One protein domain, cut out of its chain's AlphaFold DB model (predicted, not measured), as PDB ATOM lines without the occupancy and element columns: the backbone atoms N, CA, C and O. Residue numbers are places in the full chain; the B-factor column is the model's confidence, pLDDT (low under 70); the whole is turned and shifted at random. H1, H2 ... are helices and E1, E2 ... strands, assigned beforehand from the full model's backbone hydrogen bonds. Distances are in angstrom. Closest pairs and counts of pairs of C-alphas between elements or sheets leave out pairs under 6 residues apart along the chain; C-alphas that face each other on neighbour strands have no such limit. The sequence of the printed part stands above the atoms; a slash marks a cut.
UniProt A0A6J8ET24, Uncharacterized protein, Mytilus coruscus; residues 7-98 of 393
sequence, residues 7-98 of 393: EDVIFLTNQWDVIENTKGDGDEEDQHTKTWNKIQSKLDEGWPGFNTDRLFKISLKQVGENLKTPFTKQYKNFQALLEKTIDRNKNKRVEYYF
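AT A GLANCE: This is residues 7 to 98 of the 393 residues of an uncharacterized protein of Mytilus coruscus (UniProt A0A6J8ET24). A flat, loose structure: a tiny sheet of two short strands, E1 and E2, sits in the middle between helix H1 and the long helix H3, with the short helix H2 at the first end of H3. Two pieces stick out at opposite ends of the length, the loop of residues 24 to 29 and residues 90 to 98, of which 92 to 98 belong to the last helix, H4. The printed part has 92 residues, with four named helices and two named strands in the order E1, H1, E2, H2, H3, H4; the sheet has the order E1, E2 and is parallel, and the class is mostly helix. The whole is loose, with a radius of gyration of the C-alphas of 16.5 A and spans of 62 by 34 by 14 A.

IN THESE COORDINATES: E1 covers residues 11 to 13, with C-alpha 11 at (-34.408, -25.251, -9.057). H1, residues 31 to 46, begins with C-alpha 31 at (-31.486, -6.342, -14.806) and is 22.5 A long from first to last C-alpha. E2 covers residues 55 to 57 and H2 residues 60 to 64. H3, residues 70 to 90, is the longest helix, 30.1 A from first to last C-alpha. H4, residues 92 to 98, is 9.8 A long and ends with C-alpha 98 at (-33.672, -55.001, -3.798).

HOW THE PARTS SIT: E1 and E2 are parallel neighbours, with 18 degrees between their directions. The C-alphas of residues 11 and 55 face each other at 4.6 A. N 13 and O 56 are within hydrogen-bond range at 2.9 A, and so are N 56 and O 11 at 2.9 A. E1, H1 and E2 form a strand-helix-strand unit, two parallel neighbour strands with a helix between them along the chain, and its crossover is right-handed. H1 and E2 are near each other, with 5 pairs of C-alphas within 10 A. E2 and H3 have 6 pairs of C-alphas within 8 A, the closest those of Phe 56 and Gln 74 at 6.2 A. E1 and H3 are only just apart, the closest C-alphas being 8.1 A from each other. H1 and H3 are apart. H2 and H3 touch, H3 with residues 71 to 75 alone; their closest C-alphas are those of Val 63 and Thr 72, 5.2 A apart. H3 and H4 meet only through their link. In H1, H2, H3 and H4 every O i to N i+4 pair is within hydrogen-bond range.

THE WHOLE: The two C-alphas farthest apart are those of Asp 25 and Phe 98, at 62.3 A. Without the stretches that stand free, the body of 77 residues spans 40 by 31 by 13 A. The printed part has no cut. The link from E1 to H1, 17 residues, is long. The mean pLDDT of the printed part is 82.2, and residues 20 to 29, residue 93 and residues 96 to 98 are under 70.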
ATOM      1  N   GLU A   7     -28.396 -34.513  -9.531       80.62
ATOM      2  CA  GLU A   7     -28.956 -34.396 -10.878       80.62
ATOM      3  C   GLU A   7     -30.487 -34.374 -10.895       80.62
ATOM      4  O   GLU A   7     -31.077 -33.880 -11.849       80.62
ATOM      5  N   ASP A   8     -31.150 -34.881  -9.854       83.75
ATOM      6  CA  ASP A   8     -32.611 -34.940  -9.766       83.75
ATOM      7  C   ASP A   8     -33.229 -33.654  -9.212       83.75
ATOM      8  O   ASP A   8     -34.452 -33.502  -9.223       83.75
ATOM      9  N   VAL A   9     -32.403 -32.709  -8.763       87.69
ATOM     10  CA  VAL A   9     -32.873 -31.447  -8.197       87.69
ATOM     11  C   VAL A   9     -33.376 -30.513  -9.288       87.69
ATOM     12  O   VAL A   9     -32.755 -30.331 -10.332       87.69
ATOM     13  N   ILE A  10     -34.537 -29.919  -9.023       91.62
ATOM     14  CA  ILE A  10     -35.156 -28.903  -9.865       91.62
ATOM     15  C   ILE A  10     -35.136 -27.592  -9.085       91.62
ATOM     16  O   ILE A  10     -35.648 -27.516  -7.967       91.62
ATOM     17  N   PHE A  11     -34.539 -26.561  -9.671       93.19
ATOM     18  CA  PHE A  11     -34.408 -25.251  -9.057       93.19
ATOM     19  C   PHE A  11     -35.530 -24.341  -9.535       93.19
ATOM     20  O   PHE A  11     -35.710 -24.108 -10.731       93.19
ATOM     21  N   LEU A  12     -36.272 -23.789  -8.583       92.62
ATOM     22  CA  LEU A  12     -37.381 -22.892  -8.856       92.62
ATOM     23  C   LEU A  12     -37.087 -21.532  -8.239       92.62
ATOM     24  O   LEU A  12     -36.880 -21.413  -7.033       92.62
ATOM     25  N   THR A  13     -37.077 -20.498  -9.073       91.94
ATOM     26  CA  THR A  13     -36.861 -19.116  -8.640       91.94
ATOM     27  C   THR A  13     -38.143 -18.326  -8.873       91.94
ATOM     28  O   THR A  13     -38.698 -18.355  -9.971       91.94
ATOM     29  N   ASN A  14     -38.651 -17.673  -7.827       90.62
ATOM     30  CA  ASN A  14     -39.949 -16.995  -7.822       90.62
ATOM     31  C   ASN A  14     -39.795 -15.463  -7.806       90.62
ATOM     32  O   ASN A  14     -38.702 -14.962  -7.568       90.62
ATOM     33  N   GLN A  15     -40.907 -14.744  -8.005       89.19
ATOM     34  CA  GLN A  15     -41.023 -13.278  -7.957       89.19
ATOM     35  C   GLN A  15     -40.309 -12.545  -9.100       89.19
ATOM     36  O   GLN A  15     -39.927 -11.384  -8.974       89.19
ATOM     37  N   TRP A  16     -40.166 -13.197 -10.253       88.94
ATOM     38  CA  TRP A  16     -39.564 -12.571 -11.433       88.94
ATOM     39  C   TRP A  16     -40.413 -11.463 -12.066       88.94
ATOM     40  O   TRP A  16     -39.919 -10.739 -12.928       88.94
ATOM     41  N   ASP A  17     -41.669 -11.324 -11.644       82.69
ATOM     42  CA  ASP A  17     -42.558 -10.216 -11.997       82.69
ATOM     43  C   ASP A  17     -42.209  -8.900 -11.292       82.69
ATOM     44  O   ASP A  17     -42.654  -7.848 -11.737       82.69
ATOM     45  N   VAL A  18     -41.421  -8.955 -10.213       84.88
ATOM     46  CA  VAL A  18     -41.023  -7.781  -9.417       84.88
ATOM     47  C   VAL A  18     -39.756  -7.119  -9.970       84.88
ATOM     48  O   VAL A  18     -39.476  -5.964  -9.668       84.88
ATOM     49  N   ILE A  19     -38.977  -7.837 -10.782       80.06
ATOM     50  CA  ILE A  19     -37.739  -7.312 -11.363       80.06
ATOM     51  C   ILE A  19     -38.109  -6.401 -12.536       80.06
ATOM     52  O   ILE A  19     -38.658  -6.861 -13.538       80.06
ATOM     53  N   GLU A  20     -37.818  -5.110 -12.396       67.25
ATOM     54  CA  GLU A  20     -38.130  -4.095 -13.398       67.25
ATOM     55  C   GLU A  20     -37.356  -4.348 -14.701       67.25
ATOM     56  O   GLU A  20     -36.127  -4.305 -14.732       67.25
ATOM     57  N   ASN A  21     -38.086  -4.558 -15.801       62.38
ATOM     58  CA  ASN A  21     -37.531  -4.573 -17.157       62.38
ATOM     59  C   ASN A  21     -37.263  -3.127 -17.609       62.38
ATOM     60  O   ASN A  21     -37.990  -2.562 -18.429       62.38
ATOM     61  N   THR A  22     -36.244  -2.488 -17.042       53.31
ATOM     62  CA  THR A  22     -35.804  -1.165 -17.490       53.31
ATOM     63  C   THR A  22     -34.979  -1.319 -18.766       53.31
ATOM     64  O   THR A  22     -33.789  -1.616 -18.734       53.31
ATOM     65  N   LYS A  23     -35.619  -1.116 -19.923       49.97
ATOM     66  CA  LYS A  23     -34.903  -0.844 -21.176       49.97
ATOM     67  C   LYS A  23     -34.408   0.601 -21.122       49.97
ATOM     68  O   LYS A  23     -35.144   1.509 -21.489       49.97
ATOM     69  N   GLY A  24     -33.216   0.823 -20.576       47.78
ATOM     70  CA  GLY A  24     -32.531   2.105 -20.731       47.78
ATOM     71  C   GLY A  24     -32.068   2.274 -22.180       47.78
ATOM     72  O   GLY A  24     -31.654   1.299 -22.799       47.78
ATOM     73  N   ASP A  25     -32.124   3.494 -22.719       49.69
ATOM     74  CA  ASP A  25     -31.682   3.860 -24.080       49.69
ATOM     75  C   ASP A  25     -30.142   3.806 -24.275       49.69
ATOM     76  O   ASP A  25     -29.552   4.601 -25.005       49.69
ATOM     77  N   GLY A  26     -29.457   2.870 -23.623       47.66
ATOM     78  CA  GLY A  26     -28.022   2.630 -23.753       47.66
ATOM     79  C   GLY A  26     -27.703   1.164 -23.488       47.66
ATOM     80  O   GLY A  26     -28.479   0.493 -22.815       47.66
ATOM     81  N   ASP A  27     -26.578   0.681 -24.024       51.47
ATOM     82  CA  ASP A  27     -26.071  -0.707 -24.002       51.47
ATOM     83  C   ASP A  27     -25.792  -1.291 -22.587       51.47
ATOM     84  O   ASP A  27     -24.775  -1.940 -22.343       51.47
ATOM     85  N   GLU A  28     -26.673  -1.074 -21.611       50.78
ATOM     86  CA  GLU A  28     -26.642  -1.714 -20.304       50.78
ATOM     87  C   GLU A  28     -27.539  -2.957 -20.316       50.78
ATOM     88  O   GLU A  28     -28.756  -2.875 -20.465       50.78
ATOM     89  N   GLU A  29     -26.930  -4.132 -20.131       57.59
ATOM     90  CA  GLU A  29     -27.644  -5.405 -19.978       57.59
ATOM     91  C   GLU A  29     -28.805  -5.302 -18.966       57.59
ATOM     92  O   GLU A  29     -28.610  -4.868 -17.820       57.59
ATOM     93  N   ASP A  30     -29.982  -5.772 -19.395       74.88
ATOM     94  CA  ASP A  30     -31.233  -5.844 -18.632       74.88
ATOM     95  C   ASP A  30     -31.013  -6.479 -17.240       74.88
ATOM     96  O   ASP A  30     -30.354  -7.519 -17.099       74.88
ATOM     97  N   GLN A  31     -31.575  -5.863 -16.191       77.19
ATOM     98  CA  GLN A  31     -31.486  -6.342 -14.806       77.19
ATOM     99  C   GLN A  31     -31.994  -7.783 -14.651       77.19
ATOM    100  O   GLN A  31     -31.482  -8.544 -13.818       77.19
ATOM    101  N   HIS A  32     -32.955  -8.186 -15.490       82.06
ATOM    102  CA  HIS A  32     -33.461  -9.558 -15.568       82.06
ATOM    103  C   HIS A  32     -32.363 -10.558 -15.951       82.06
ATOM    104  O   HIS A  32     -32.243 -11.636 -15.358       82.06
ATOM    105  N   THR A  33     -31.519 -10.187 -16.913       84.31
ATOM    106  CA  THR A  33     -30.408 -11.007 -17.413       84.31
ATOM    107  C   THR A  33     -29.272 -11.064 -16.398       84.31
ATOM    108  O   THR A  33     -28.804 -12.154 -16.066       84.31
ATOM    109  N   LYS A  34     -28.900  -9.923 -15.802       86.19
ATOM    110  CA  LYS A  34     -27.869  -9.861 -14.747       86.19
ATOM    111  C   LYS A  34     -28.219 -10.745 -13.550       86.19
ATOM    112  O   LYS A  34     -27.386 -11.517 -13.069       86.19
ATOM    113  N   THR A  35     -29.464 -10.658 -13.081       87.56
ATOM    114  CA  THR A  35     -29.941 -11.453 -11.941       87.56
ATOM    115  C   THR A  35     -29.939 -12.945 -12.266       87.56
ATOM    116  O   THR A  35     -29.521 -13.758 -11.441       87.56
ATOM    117  N   TRP A  36     -30.332 -13.314 -13.486       90.75
ATOM    118  CA  TRP A  36     -30.327 -14.704 -13.933       90.75
ATOM    119  C   TRP A  36     -28.931 -15.307 -14.026       90.75
ATOM    120  O   TRP A  36     -28.691 -16.359 -13.434       90.75
ATOM    121  N   ASN A  37     -28.002 -14.615 -14.686       90.38
ATOM    122  CA  ASN A  37     -26.627 -15.084 -14.853       90.38
ATOM    123  C   ASN A  37     -25.942 -15.265 -13.490       90.38
ATOM    124  O   ASN A  37     -25.239 -16.247 -13.262       90.38
ATOM    125  N   LYS A  38     -26.218 -14.367 -12.534       91.75
ATOM    126  CA  LYS A  38     -25.707 -14.479 -11.162       91.75
ATOM    127  C   LYS A  38     -26.237 -15.713 -10.429       91.75
ATOM    128  O   LYS A  38     -25.487 -16.335  -9.679       91.75
ATOM    129  N   ILE A  39     -27.514 -16.054 -10.603       91.25
ATOM    130  CA  ILE A  39     -28.098 -17.265 -10.007       91.25
ATOM    131  C   ILE A  39     -27.475 -18.511 -10.640       91.25
ATOM    132  O   ILE A  39     -27.072 -19.409  -9.907       91.25
ATOM    133  N   GLN A  40     -27.343 -18.541 -11.968       91.69
ATOM    134  CA  GLN A  40     -26.718 -19.657 -12.681       91.69
ATOM    135  C   GLN A  40     -25.269 -19.883 -12.234       91.69
ATOM    136  O   GLN A  40     -24.948 -20.997 -11.844       91.69
ATOM    137  N   SER A  41     -24.438 -18.835 -12.181       90.50
ATOM    138  CA  SER A  41     -23.038 -18.932 -11.718       90.50
ATOM    139  C   SER A  41     -22.943 -19.500 -10.304       90.50
ATOM    140  O   SER A  41     -22.161 -20.403 -10.039       90.50
ATOM    141  N   LYS A  42     -23.789 -19.019  -9.384       91.62
ATOM    142  CA  LYS A  42     -23.788 -19.509  -7.999       91.62
ATOM    143  C   LYS A  42     -24.211 -20.972  -7.881       91.62
ATOM    144  O   LYS A  42     -23.716 -21.670  -7.002       91.62
ATOM    145  N   LEU A  43     -25.163 -21.408  -8.705       90.12
ATOM    146  CA  LEU A  43     -25.604 -22.800  -8.721       90.12
ATOM    147  C   LEU A  43     -24.564 -23.705  -9.381       90.12
ATOM    148  O   LEU A  43     -24.328 -24.785  -8.862       90.12
ATOM    149  N   ASP A  44     -23.898 -23.249 -10.436       88.69
ATOM    150  CA  ASP A  44     -22.809 -23.983 -11.084       88.69
ATOM    151  C   ASP A  44     -21.603 -24.169 -10.143       88.69
ATOM    152  O   ASP A  44     -21.082 -25.271  -9.984       88.69
ATOM    153  N   GLU A  45     -21.229 -23.117  -9.406       88.69
ATOM    154  CA  GLU A  45     -20.162 -23.170  -8.396       88.69
ATOM    155  C   GLU A  45     -20.530 -24.032  -7.175       88.69
ATOM    156  O   GLU A  45     -19.666 -24.673  -6.568       88.69
ATOM    157  N   GLY A  46     -21.803 -24.007  -6.763       85.19
ATOM    158  CA  GLY A  46     -22.267 -24.592  -5.504       85.19
ATOM    159  C   GLY A  46     -22.895 -25.983  -5.615       85.19
ATOM    160  O   GLY A  46     -22.968 -26.689  -4.606       85.19
ATOM    161  N   TRP A  47     -23.360 -26.384  -6.802       84.94
ATOM    162  CA  TRP A  47     -24.148 -27.598  -7.009       84.94
ATOM    163  C   TRP A  47     -23.516 -28.524  -8.059       84.94
ATOM    164  O   TRP A  47     -23.616 -28.274  -9.261       84.94
ATOM    165  N   PRO A  48     -22.892 -29.640  -7.640       78.62
ATOM    166  CA  PRO A  48     -22.285 -30.590  -8.567       78.62
ATOM    167  C   PRO A  48     -23.312 -31.165  -9.552       78.62
ATOM    168  O   PRO A  48     -24.320 -31.727  -9.129       78.62
ATOM    169  N   GLY A  49     -23.030 -31.063 -10.853       76.88
ATOM    170  CA  GLY A  49     -23.924 -31.566 -11.902       76.88
ATOM    171  C   GLY A  49     -25.127 -30.660 -12.181       76.88
ATOM    172  O   GLY A  49     -26.148 -31.139 -12.674       76.88
ATOM    173  N   PHE A  50     -25.036 -29.367 -11.845       85.25
ATOM    174  CA  PHE A  50     -26.047 -28.377 -12.204       85.25
ATOM    175  C   PHE A  50     -26.307 -28.366 -13.719       85.25
ATOM    176  O   PHE A  50     -25.385 -28.345 -14.531       85.25
ATOM    177  N   ASN A  51     -27.587 -28.364 -14.094       85.06
ATOM    178  CA  ASN A  51     -28.034 -28.202 -15.470       85.06
ATOM    179  C   ASN A  51     -29.045 -27.051 -15.526       85.06
ATOM    180  O   ASN A  51     -30.042 -27.042 -14.796       85.06
ATOM    181  N   THR A  52     -28.793 -26.095 -16.415       85.62
ATOM    182  CA  THR A  52     -29.632 -24.916 -16.642       85.62
ATOM    183  C   THR A  52     -31.054 -25.263 -17.086       85.62
ATOM    184  O   THR A  52     -31.974 -24.524 -16.740       85.62
ATOM    185  N   ASP A  53     -31.271 -26.408 -17.737       87.88
ATOM    186  CA  ASP A  53     -32.597 -26.914 -18.135       87.88
ATOM    187  C   ASP A  53     -33.494 -27.268 -16.937       87.88
ATOM    188  O   ASP A  53     -34.706 -27.442 -17.077       87.88
ATOM    189  N   ARG A  54     -32.902 -27.386 -15.743       89.62
ATOM    190  CA  ARG A  54     -33.597 -27.680 -14.483       89.62
ATOM    191  C   ARG A  54     -33.800 -26.439 -13.616       89.62
ATOM    192  O   ARG A  54     -34.252 -26.569 -12.479       89.62
ATOM    193  N   LEU A  55     -33.467 -25.253 -14.125       93.31
ATOM    194  CA  LEU A  55     -33.666 -23.977 -13.449       93.31
ATOM    195  C   LEU A  55     -34.812 -23.207 -14.111       93.31
ATOM    196  O   LEU A  55     -34.749 -22.852 -15.285       93.31
ATOM    197  N   PHE A  56     -35.842 -22.882 -13.332       92.81
ATOM    198  CA  PHE A  56     -37.048 -22.226 -13.832       92.81
ATOM    199  C   PHE A  56     -37.243 -20.844 -13.206       92.81
ATOM    200  O   PHE A  56     -37.145 -20.674 -11.985       92.81
ATOM    201  N   LYS A  57     -37.568 -19.862 -14.059       92.25
ATOM    202  CA  LYS A  57     -38.048 -18.529 -13.661       92.25
ATOM    203  C   LYS A  57     -39.566 -18.537 -13.604       92.25
ATOM    204  O   LYS A  57     -40.204 -18.730 -14.638       92.25
ATOM    205  N   ILE A  58     -40.150 -18.277 -12.441       91.56
ATOM    206  CA  ILE A  58     -41.605 -18.202 -12.298       91.56
ATOM    207  C   ILE A  58     -42.062 -16.950 -11.546       91.56
ATOM    208  O   ILE A  58     -41.308 -16.300 -10.823       91.56
ATOM    209  N   SER A  59     -43.346 -16.647 -11.696       90.25
ATOM    210  CA  SER A  59     -44.078 -15.711 -10.856       90.25
ATOM    211  C   SER A  59     -45.344 -16.411 -10.390       90.25
ATOM    212  O   SER A  59     -46.277 -16.596 -11.169       90.25
ATOM    213  N   LEU A  60     -45.380 -16.825  -9.123       88.44
ATOM    214  CA  LEU A  60     -46.564 -17.476  -8.557       88.44
ATOM    215  C   LEU A  60     -47.801 -16.571  -8.600       88.44
ATOM    216  O   LEU A  60     -48.906 -17.081  -8.750       88.44
ATOM    217  N   LYS A  61     -47.614 -15.247  -8.529       88.56
ATOM    218  CA  LYS A  61     -48.698 -14.272  -8.673       88.56
ATOM    219  C   LYS A  61     -49.350 -14.385 -10.051       88.56
ATOM    220  O   LYS A  61     -50.541 -14.651 -10.152       88.56
ATOM    221  N   GLN A  62     -48.549 -14.281 -11.111       85.75
ATOM    222  CA  GLN A  62     -49.061 -14.351 -12.480       85.75
ATOM    223  C   GLN A  62     -49.582 -15.744 -12.857       85.75
ATOM    224  O   GLN A  62     -50.522 -15.858 -13.643       85.75
ATOM    225  N   VAL A  63     -48.989 -16.800 -12.288       86.44
ATOM    226  CA  VAL A  63     -49.476 -18.179 -12.430       86.44
ATOM    227  C   VAL A  63     -50.841 -18.340 -11.759       86.44
ATOM    228  O   VAL A  63     -51.752 -18.874 -12.382       86.44
ATOM    229  N   GLY A  64     -51.009 -17.853 -10.525       83.69
ATOM    230  CA  GLY A  64     -52.277 -17.921  -9.787       83.69
ATOM    231  C   GLY A  64     -53.403 -17.121 -10.446       83.69
ATOM    232  O   GLY A  64     -54.556 -17.534 -10.415       83.69
ATOM    233  N   GLU A  65     -53.056 -16.023 -11.115       88.44
ATOM    234  CA  GLU A  65     -53.973 -15.204 -11.917       88.44
ATOM    235  C   GLU A  65     -54.246 -15.795 -13.322       88.44
ATOM    236  O   GLU A  65     -54.999 -15.214 -14.102       88.44
ATOM    237  N   ASN A  66     -53.660 -16.954 -13.666       81.75
ATOM    238  CA  ASN A  66     -53.775 -17.620 -14.973       81.75
ATOM    239  C   ASN A  66     -53.416 -16.723 -16.174       81.75
ATOM    240  O   ASN A  66     -53.930 -16.894 -17.287       81.75
ATOM    241  N   LEU A  67     -52.498 -15.777 -15.977       82.75
ATOM    242  CA  LEU A  67     -52.072 -14.872 -17.036       82.75
ATOM    243  C   LEU A  67     -51.248 -15.624 -18.090       82.75
ATOM    244  O   LEU A  67     -50.418 -16.483 -17.776       82.75
ATOM    245  N   LYS A  68     -51.432 -15.283 -19.371       85.12
ATOM    246  CA  LYS A  68     -50.631 -15.832 -20.478       85.12
ATOM    247  C   LYS A  68     -49.270 -15.135 -20.555       85.12
ATOM    248  O   LYS A  68     -49.038 -14.321 -21.443       85.12
ATOM    249  N   THR A  69     -48.374 -15.457 -19.627       83.44
ATOM    250  CA  THR A  69     -47.025 -14.871 -19.563       83.44
ATOM    251  C   THR A  69     -45.931 -15.925 -19.769       83.44
ATOM    252  O   THR A  69     -46.183 -17.130 -19.629       83.44
ATOM    253  N   PRO A  70     -44.690 -15.507 -20.096       83.62
ATOM    254  CA  PRO A  70     -43.547 -16.417 -20.166       83.62
ATOM    255  C   PRO A  70     -43.334 -17.217 -18.871       83.62
ATOM    256  O   PRO A  70     -42.937 -18.379 -18.933       83.62
ATOM    257  N   PHE A  71     -43.662 -16.640 -17.710       85.19
ATOM    258  CA  PHE A  71     -43.549 -17.301 -16.408       85.19
ATOM    259  C   PHE A  71     -44.570 -18.430 -16.226       85.19
ATOM    260  O   PHE A  71     -44.227 -19.484 -15.696       85.19
ATOM    261  N   THR A  72     -45.791 -18.269 -16.741       85.38
ATOM    262  CA  THR A  72     -46.802 -19.339 -16.744       85.38
ATOM    263  C   THR A  72     -46.394 -20.500 -17.653       85.38
ATOM    264  O   THR A  72     -46.626 -21.663 -17.324       85.38
ATOM    265  N   LYS A  73     -45.715 -20.219 -18.775       88.50
ATOM    266  CA  LYS A  73     -45.125 -21.263 -19.633       88.50
ATOM    267  C   LYS A  73     -43.985 -22.001 -18.922       88.50
ATOM    268  O   LYS A  73     -43.950 -23.228 -18.947       88.50
ATOM    269  N   GLN A  74     -43.089 -21.269 -18.261       88.94
ATOM    270  CA  GLN A  74     -42.004 -21.840 -17.454       88.94
ATOM    271  C   GLN A  74     -42.539 -22.717 -16.312       88.94
ATOM    272  O   GLN A  74     -42.014 -23.801 -16.082       88.94
ATOM    273  N   TYR A  75     -43.631 -22.312 -15.658       91.00
ATOM    274  CA  TYR A  75     -44.285 -23.114 -14.621       91.00
ATOM    275  C   TYR A  75     -44.831 -24.448 -15.155       91.00
ATOM    276  O   TYR A  75     -44.619 -25.486 -14.534       91.00
ATOM    277  N   LYS A  76     -45.459 -24.459 -16.338       90.12
ATOM    278  CA  LYS A  76     -45.908 -25.711 -16.976       90.12
ATOM    279  C   LYS A  76     -44.742 -26.636 -17.328       90.12
ATOM    280  O   LYS A  76     -44.835 -27.843 -17.126       90.12
ATOM    281  N   ASN A  77     -43.636 -26.075 -17.820       90.94
ATOM    282  CA  ASN A  77     -42.424 -26.851 -18.097       90.94
ATOM    283  C   ASN A  77     -41.841 -27.458 -16.811       90.94
ATOM    284  O   ASN A  77     -41.457 -28.625 -16.804       90.94
ATOM    285  N   PHE A  78     -41.832 -26.684 -15.722       93.75
ATOM    286  CA  PHE A  78     -41.461 -27.161 -14.393       93.75
ATOM    287  C   PHE A  78     -42.351 -28.328 -13.941       93.75
ATOM    288  O   PHE A  78     -41.818 -29.358 -13.537       93.75
ATOM    289  N   GLN A  79     -43.679 -28.206 -14.050       92.88
ATOM    290  CA  GLN A  79     -44.614 -29.274 -13.662       92.88
ATOM    291  C   GLN A  79     -44.353 -30.567 -14.440       92.88
ATOM    292  O   GLN A  79     -44.197 -31.624 -13.834       92.88
ATOM    293  N   ALA A  80     -44.205 -30.474 -15.764       93.12
ATOM    294  CA  ALA A  80     -43.927 -31.638 -16.603       93.12
ATOM    295  C   ALA A  80     -42.588 -32.315 -16.252       93.12
ATOM    296  O   ALA A  80     -42.469 -33.539 -16.306       93.12
ATOM    297  N   LEU A  81     -41.558 -31.537 -15.895       92.12
ATOM    298  CA  LEU A  81     -40.277 -32.092 -15.454       92.12
ATOM    299  C   LEU A  81     -40.369 -32.713 -14.051       92.12
ATOM    300  O   LEU A  81     -39.744 -33.748 -13.798       92.12
ATOM    301  N   LEU A  82     -41.134 -32.096 -13.149       91.75
ATOM    302  CA  LEU A  82     -41.364 -32.603 -11.802       91.75
ATOM    303  C   LEU A  82     -42.081 -33.954 -11.843       91.75
ATOM    304  O   LEU A  82     -41.612 -34.884 -11.197       91.75
ATOM    305  N   GLU A  83     -43.138 -34.091 -12.643       91.81
ATOM    306  CA  GLU A  83     -43.863 -35.358 -12.832       91.81
ATOM    307  C   GLU A  83     -42.927 -36.469 -13.321       91.81
ATOM    308  O   GLU A  83     -42.803 -37.504 -12.670       91.81
ATOM    309  N   LYS A  84     -42.148 -36.208 -14.381       89.12
ATOM    310  CA  LYS A  84     -41.136 -37.158 -14.876       89.12
ATOM    311  C   LYS A  84     -40.106 -37.537 -13.812       89.12
ATOM    312  O   LYS A  84     -39.650 -38.678 -13.758       89.12
ATOM    313  N   THR A  85     -39.701 -36.575 -12.984       87.00
ATOM    314  CA  THR A  85     -38.720 -36.808 -11.918       87.00
ATOM    315  C   THR A  85     -39.319 -37.644 -10.791       87.00
ATOM    316  O   THR A  85     -38.645 -38.546 -10.302       87.00
ATOM    317  N   ILE A  86     -40.579 -37.397 -10.419       86.00
ATOM    318  CA  ILE A  86     -41.324 -38.203  -9.446       86.00
ATOM    319  C   ILE A  86     -41.455 -39.638  -9.950       86.00
ATOM    320  O   ILE A  86     -41.087 -40.555  -9.219       86.00
ATOM    321  N   ASP A  87     -41.900 -39.841 -11.190       85.06
ATOM    322  CA  ASP A  87     -42.097 -41.179 -11.755       85.06
ATOM    323  C   ASP A  87     -40.792 -41.973 -11.808       85.06
ATOM    324  O   ASP A  87     -40.735 -43.109 -11.336       85.06
ATOM    325  N   ARG A  88     -39.708 -41.347 -12.283       82.31
ATOM    326  CA  ARG A  88     -38.372 -41.961 -12.301       82.31
ATOM    327  C   ARG A  88     -37.876 -42.323 -10.900       82.31
ATOM    328  O   ARG A  88     -37.184 -43.322 -10.738       82.31
ATOM    329  N   ASN A  89     -38.204 -41.518  -9.891       80.50
ATOM    330  CA  ASN A  89     -37.679 -41.690  -8.536       80.50
ATOM    331  C   ASN A  89     -38.585 -42.515  -7.617       80.50
ATOM    332  O   ASN A  89     -38.134 -42.931  -6.547       80.50
ATOM    333  N   LYS A  90     -39.825 -42.802  -8.030       81.00
ATOM    334  CA  LYS A  90     -40.840 -43.512  -7.237       81.00
ATOM    335  C   LYS A  90     -40.345 -44.866  -6.725       81.00
ATOM    336  O   LYS A  90     -40.565 -45.193  -5.561       81.00
ATOM    337  N   ASN A  91     -39.614 -45.599  -7.566       76.00
ATOM    338  CA  ASN A  91     -39.112 -46.937  -7.248       76.00
ATOM    339  C   ASN A  91     -37.608 -46.985  -6.957       76.00
ATOM    340  O   ASN A  91     -37.143 -48.007  -6.464       76.00
ATOM    341  N   LYS A  92     -36.849 -45.893  -7.148       75.00
ATOM    342  CA  LYS A  92     -35.385 -45.879  -6.936       75.00
ATOM    343  C   LYS A  92     -34.977 -46.423  -5.570       75.00
ATOM    344  O   LYS A  92     -34.018 -47.180  -5.449       75.00
ATOM    345  N   ARG A  93     -35.715 -46.047  -4.521       67.62
ATOM    346  CA  ARG A  93     -35.449 -46.522  -3.158       67.62
ATOM    347  C   ARG A  93     -35.652 -48.033  -3.047       67.62
ATOM    348  O   ARG A  93     -34.822 -48.710  -2.453       67.62
ATOM    349  N   VAL A  94     -36.741 -48.539  -3.618       71.06
ATOM    350  CA  VAL A  94     -37.100 -49.960  -3.612       71.06
ATOM    351  C   VAL A  94     -36.080 -50.763  -4.421       71.06
ATOM    352  O   VAL A  94     -35.511 -51.712  -3.893       71.06
ATOM    353  N   GLU A  95     -35.743 -50.321  -5.632       71.44
ATOM    354  CA  GLU A  95     -34.722 -50.937  -6.488       71.44
ATOM    355  C   GLU A  95     -33.343 -50.989  -5.825       71.44
ATOM    356  O   GLU A  95     -32.667 -52.016  -5.888       71.44
ATOM    357  N   TYR A  96     -32.921 -49.911  -5.156       68.62
ATOM    358  CA  TYR A  96     -31.649 -49.886  -4.434       68.62
ATOM    359  C   TYR A  96     -31.607 -50.953  -3.332       68.62
ATOM    360  O   TYR A  96     -30.638 -51.707  -3.237       68.62
ATOM    361  N   TYR A  97     -32.666 -51.049  -2.519       65.56
ATOM    362  CA  TYR A  97     -32.744 -52.071  -1.475       65.56
ATOM    363  C   TYR A  97     -32.843 -53.484  -2.053       65.56
ATOM    364  O   TYR A  97     -32.169 -54.374  -1.546       65.56
ATOM    365  N   PHE A  98     -33.601 -53.696  -3.133       67.62
ATOM    366  CA  PHE A  98     -33.672 -55.001  -3.798       67.62
ATOM    367  C   PHE A  98     -32.315 -55.440  -4.344       67.62
ATOM    368  O   PHE A  98     -31.893 -56.561  -4.077       67.62
TER     369      PHE A  98